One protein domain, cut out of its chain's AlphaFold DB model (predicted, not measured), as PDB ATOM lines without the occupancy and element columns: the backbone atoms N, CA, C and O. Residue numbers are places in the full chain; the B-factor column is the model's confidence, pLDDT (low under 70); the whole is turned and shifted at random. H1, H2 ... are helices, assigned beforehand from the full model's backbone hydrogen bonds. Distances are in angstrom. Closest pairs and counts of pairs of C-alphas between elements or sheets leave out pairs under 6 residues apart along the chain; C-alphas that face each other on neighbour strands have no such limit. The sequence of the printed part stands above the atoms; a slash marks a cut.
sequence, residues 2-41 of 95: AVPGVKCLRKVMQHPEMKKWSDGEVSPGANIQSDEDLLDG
ATOM      1  N   ALA A   2       9.608  -9.793  49.609       58.22
ATOM      2  CA  ALA A   2      10.483  -8.780  48.985       58.22
ATOM      3  C   ALA A   2      11.488  -8.161  49.978       58.22
ATOM      4  O   ALA A   2      12.688  -8.205  49.739       58.22
ATOM      5  N   VAL A   3      11.009  -7.700  51.139       64.38
ATOM      6  CA  VAL A   3      11.851  -7.124  52.202       64.38
ATOM      7  C   VAL A   3      12.965  -8.089  52.671       64.38
ATOM      8  O   VAL A   3      14.135  -7.704  52.636       64.38
ATOM      9  N   PRO A   4      12.679  -9.359  53.050       70.81
ATOM     10  CA  PRO A   4      13.732 -10.336  53.342       70.81
ATOM     11  C   PRO A   4      14.708 -10.579  52.184       70.81
ATOM     12  O   PRO A   4      15.903 -10.732  52.429       70.81
ATOM     13  N   GLY A   5      14.220 -10.598  50.938       68.31
ATOM     14  CA  GLY A   5      15.039 -10.797  49.740       68.31
ATOM     15  C   GLY A   5      16.041  -9.665  49.521       68.31
ATOM     16  O   GLY A   5      17.231  -9.931  49.376       68.31
ATOM     17  N   VAL A   6      15.595  -8.408  49.607       71.25
ATOM     18  CA  VAL A   6      16.463  -7.218  49.516       71.25
ATOM     19  C   VAL A   6      17.509  -7.221  50.636       71.25
ATOM     20  O   VAL A   6      18.697  -7.028  50.381       71.25
ATOM     21  N   LYS A   7      17.104  -7.532  51.878       78.31
ATOM     22  CA  LYS A   7      18.029  -7.646  53.021       78.31
ATOM     23  C   LYS A   7      19.060  -8.768  52.822       78.31
ATOM     24  O   LYS A   7      20.218  -8.607  53.203       78.31
ATOM     25  N   CYS A   8      18.665  -9.892  52.225       80.44
ATOM     26  CA  CYS A   8      19.574 -10.983  51.872       80.44
ATOM     27  C   CYS A   8      20.568 -10.554  50.784       80.44
ATOM     28  O   CYS A   8      21.773 -10.735  50.945       80.44
ATOM     29  N   LEU A   9      20.085  -9.906  49.722       76.44
ATOM     30  CA  LEU A   9      20.917  -9.459  48.607       76.44
ATOM     31  C   LEU A   9      21.961  -8.426  49.055       76.44
ATOM     32  O   LEU A   9      23.129  -8.549  48.699       76.44
ATOM     33  N   ARG A  10      21.587  -7.476  49.926       86.00
ATOM     34  CA  ARG A  10      22.533  -6.527  50.541       86.00
ATOM     35  C   ARG A  10      23.659  -7.244  51.297       86.00
ATOM     36  O   ARG A  10      24.815  -6.854  51.171       86.00
ATOM     37  N   LYS A  11      23.356  -8.330  52.021       87.38
ATOM     38  CA  LYS A  11      24.377  -9.155  52.699       87.38
ATOM     39  C   LYS A  11      25.287  -9.884  51.708       87.38
ATOM     40  O   LYS A  11      26.493  -9.928  51.924       87.38
ATOM     41  N   VAL A  12      24.730 -10.424  50.622       87.69
ATOM     42  CA  VAL A  12      25.513 -11.084  49.562       87.69
ATOM     43  C   VAL A  12      26.455 -10.090  48.879       87.69
ATOM     44  O   VAL A  12      27.631 -10.389  48.695       87.69
ATOM     45  N   MET A  13      25.982  -8.881  48.571       85.62
ATOM     46  CA  MET A  13      26.792  -7.841  47.923       85.62
ATOM     47  C   MET A  13      27.897  -7.280  48.830       85.62
ATOM     48  O   MET A  13      28.931  -6.837  48.337       85.62
ATOM     49  N   GLN A  14      27.724  -7.347  50.154       85.25
ATOM     50  CA  GLN A  14      28.766  -6.998  51.127       85.25
ATOM     51  C   GLN A  14      29.884  -8.048  51.229       85.25
ATOM     52  O   GLN A  14      30.915  -7.776  51.847       85.25
ATOM     53  N   HIS A  15      29.717  -9.231  50.626       90.62
ATOM     54  CA  HIS A  15      30.734 -10.277  50.637       90.62
ATOM     55  C   HIS A  15      32.019  -9.812  49.910       90.62
ATOM     56  O   HIS A  15      31.912  -9.186  48.851       90.62
ATOM     57  N   PRO A  16      33.234 -10.131  50.407       90.06
ATOM     58  CA  PRO A  16      34.502  -9.627  49.854       90.06
ATOM     59  C   PRO A  16      34.667  -9.850  48.346       90.06
ATOM     60  O   PRO A  16      35.117  -8.964  47.623       90.06
ATOM     61  N   GLU A  17      34.228 -11.015  47.865       89.81
ATOM     62  CA  GLU A  17      34.289 -11.386  46.446       89.81
ATOM     63  C   GLU A  17      33.345 -10.576  45.553       89.81
ATOM     64  O   GLU A  17      33.640 -10.374  44.377       89.81
ATOM     65  N   MET A  18      32.225 -10.107  46.105       86.06
ATOM     66  CA  MET A  18      31.237  -9.306  45.379       86.06
ATOM     67  C   MET A  18      31.577  -7.818  45.449       86.06
ATOM     68  O   MET A  18      31.404  -7.094  44.471       86.06
ATOM     69  N   LYS A  19      32.138  -7.366  46.577       85.25
ATOM     70  CA  LYS A  19      32.484  -5.963  46.821       85.25
ATOM     71  C   LYS A  19      33.498  -5.412  45.816       85.25
ATOM     72  O   LYS A  19      33.411  -4.244  45.462       85.25
ATOM     73  N   LYS A  20      34.413  -6.245  45.306       89.69
ATOM     74  CA  LYS A  20      35.392  -5.839  44.276       89.69
ATOM     75  C   LYS A  20      34.754  -5.454  42.930       89.69
ATOM     76  O   LYS A  20      35.411  -4.810  42.123       89.69
ATOM     77  N   TRP A  21      33.494  -5.835  42.708       82.69
ATOM     78  CA  TRP A  21      32.735  -5.574  41.480       82.69
ATOM     79  C   TRP A  21      31.485  -4.715  41.706       82.69
ATOM     80  O   TRP A  21      30.735  -4.471  40.765       82.69
ATOM     81  N   SER A  22      31.212  -4.303  42.945       78.50
ATOM     82  CA  SER A  22      29.994  -3.572  43.286       78.50
ATOM     83  C   SER A  22      30.254  -2.070  43.285       78.50
ATOM     84  O   SER A  22      31.023  -1.580  44.106       78.50
ATOM     85  N   ASP A  23      29.554  -1.345  42.412       80.31
ATOM     86  CA  ASP A  23      29.584   0.125  42.327       80.31
ATOM     87  C   ASP A  23      28.482   0.787  43.185       80.31
ATOM     88  O   ASP A  23      28.018   1.894  42.929       80.31
ATOM     89  N   GLY A  24      28.015   0.073  44.215       78.25
ATOM     90  CA  GLY A  24      26.895   0.495  45.055       78.25
ATOM     91  C   GLY A  24      25.519   0.058  44.541       78.25
ATOM     92  O   GLY A  24      25.366  -0.582  43.501       78.25
ATOM     93  N   GLU A  25      24.495   0.347  45.345       77.19
ATOM     94  CA  GLU A  25      23.104  -0.029  45.075       77.19
ATOM     95  C   GLU A  25      22.383   1.107  44.341       77.19
ATOM     96  O   GLU A  25      22.185   2.184  44.902       77.19
ATOM     97  N   VAL A  26      21.969   0.851  43.099       71.56
ATOM     98  CA  VAL A  26      21.250   1.824  42.256       71.56
ATOM     99  C   VAL A  26      19.744   1.829  42.547       71.56
ATOM    100  O   VAL A  26      19.110   2.876  42.492       71.56
ATOM    101  N   SER A  27      19.162   0.671  42.875       53.75
ATOM    102  CA  SER A  27      17.734   0.513  43.181       53.75
ATOM    103  C   SER A  27      17.516  -0.631  44.187       53.75
ATOM    104  O   SER A  27      18.203  -1.649  44.062       53.75
ATOM    105  N   PRO A  28      16.596  -0.504  45.167       63.34
ATOM    106  CA  PRO A  28      15.782   0.682  45.493       63.34
ATOM    107  C   PRO A  28      16.611   1.892  45.956       63.34
ATOM    108  O   PRO A  28      16.112   3.014  45.980       63.34
ATOM    109  N   GLY A  29      17.893   1.672  46.256       64.69
ATOM    110  CA  GLY A  29      18.864   2.715  46.561       64.69
ATOM    111  C   GLY A  29      19.177   2.788  48.050       64.69
ATOM    112  O   GLY A  29      18.391   2.374  48.905       64.69
ATOM    113  N   ALA A  30      20.351   3.334  48.373       73.94
ATOM    114  CA  ALA A  30      20.875   3.360  49.742       73.94
ATOM    115  C   ALA A  30      19.965   4.092  50.750       73.94
ATOM    116  O   ALA A  30      20.018   3.803  51.945       73.94
ATOM    117  N   ASN A  31      19.107   4.999  50.276       72.94
ATOM    118  CA  ASN A  31      18.239   5.822  51.120       72.94
ATOM    119  C   ASN A  31      16.954   5.107  51.574       72.94
ATOM    120  O   ASN A  31      16.286   5.602  52.474       72.94
ATOM    121  N   ILE A  32      16.613   3.950  50.992       68.44
ATOM    122  CA  ILE A  32      15.379   3.217  51.306       68.44
ATOM    123  C   ILE A  32      15.699   2.031  52.227       68.44
ATOM    124  O   ILE A  32      16.350   1.054  51.826       68.44
ATOM    125  N   GLN A  33      15.272   2.139  53.491       69.00
ATOM    126  CA  GLN A  33      15.625   1.196  54.563       69.00
ATOM    127  C   GLN A  33      14.427   0.664  55.366       69.00
ATOM    128  O   GLN A  33      14.570  -0.405  55.964       69.00
ATOM    129  N   SER A  34      13.283   1.365  55.399       76.44
ATOM    130  CA  SER A  34      12.104   0.901  56.143       76.44
ATOM    131  C   SER A  34      11.291  -0.122  55.343       76.44
ATOM    132  O   SER A  34      11.377  -0.194  54.115       76.44
ATOM    133  N   ASP A  35      10.529  -0.954  56.053       68.38
ATOM    134  CA  ASP A  35       9.710  -1.994  55.432       68.38
ATOM    135  C   ASP A  35       8.459  -1.382  54.770       68.38
ATOM    136  O   ASP A  35       7.993  -1.921  53.766       68.38
ATOM    137  N   GLU A  36       7.963  -0.247  55.277       66.44
ATOM    138  CA  GLU A  36       6.865   0.534  54.693       66.44
ATOM    139  C   GLU A  36       7.274   1.283  53.415       66.44
ATOM    140  O   GLU A  36       6.542   1.224  52.428       66.44
ATOM    141  N   ASP A  37       8.465   1.895  53.372       61.75
ATOM    142  CA  ASP A  37       8.968   2.598  52.172       61.75
ATOM    143  C   ASP A  37       9.177   1.644  50.979       61.75
ATOM    144  O   ASP A  37       9.293   2.067  49.830       61.75
ATOM    145  N   LEU A  38       9.236   0.335  51.242       59.06
ATOM    146  CA  LEU A  38       9.353  -0.720  50.234       59.06
ATOM    147  C   LEU A  38       7.993  -1.207  49.698       59.06
ATOM    148  O   LEU A  38       7.975  -2.124  48.871       59.06
ATOM    149  N   LEU A  39       6.868  -0.661  50.179       65.25
ATOM    150  CA  LEU A  39       5.516  -1.163  49.897       65.25
ATOM    151  C   LEU A  39       4.585  -0.172  49.179       65.25
ATOM    152  O   LEU A  39       3.484  -0.580  48.803       65.25
ATOM    153  N   ASP A  40       5.002   1.071  48.934       68.44
ATOM    154  CA  ASP A  40       4.156   2.052  48.243       68.44
ATOM    155  C   ASP A  40       4.119   1.837  46.719       68.44
ATOM    156  O   ASP A  40       5.137   1.652  46.049       68.44
ATOM    157  N   GLY A  41       2.903   1.843  46.163       71.31
ATOM    158  CA  GLY A  41       2.630   1.613  44.742       71.31
ATOM    159  C   GLY A  41       2.336   2.901  43.968       71.31
ATOM    160  O   GLY A  41       1.779   3.853  44.502       71.31
TER     161      GLY A  41
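Overview. This is residues 2 to 41 of the 95 residues of the protein "GMC_oxred_C domain-containing protein" of Pseudocercospora eumusae (UniProt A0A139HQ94). A single helix, H1, makes one long side of an elongated shape, and the short helix H2 lies at the turn past its end, from which a long stretch without named elements, residues 20 to 41, folds back toward the end of the shape where H1 begins. Residues 15 to 20, of which 16 to 19 belong to H2, stick out at the turn. The printed part has 40 residues with two named helices, H1 then H2, and no named strand; the class is all helix, with 16 of the 40 printed residues, under half, in named elements. The whole is only just loose, close to compact, with a radius of gyration of the C-alphas of 11.1 A, and the C-alphas span 33 by 17 by 12 A.

Along the chain. H1 is residues 2 to 13, from C-alpha 2 at (10.483, -8.780, 48.985) to C-alpha 13 at (26.792, -7.841, 47.923), 16.4 A. H2 is residues 16 to 19, 5.2 A, and ends with C-alpha 19 at (32.484, -5.963, 46.821). The printed part ends with C-alpha 41 at (2.630, 1.613, 44.742).

Arrangement. A tight link of two residues joins H1 to H2. The two helices are close but not clearly touching, with 2 pairs of C-alphas within 8 A; the closest C-alphas, those of Met 13 and Lys 19, are 6.1 A apart. Every O i to N i+4 pair in H1 is within hydrogen-bond range. H2, with 4 residues, is too short for such a pair, and its 1 pair of O i and N i+3 is not within range.

Size, cuts and confidence. The two C-alphas farthest apart, those of Glu 17 and Gly 41, are 34.3 A apart, while those of Ala 2 and Gly 41 are 13.7 A apart. The printed part has no cut. The mean pLDDT of the printed part is 75.1; 14 residues are under 70, namely residues 2 to 3, 5, 27 to 29, 32 to 33 and 35 to 40.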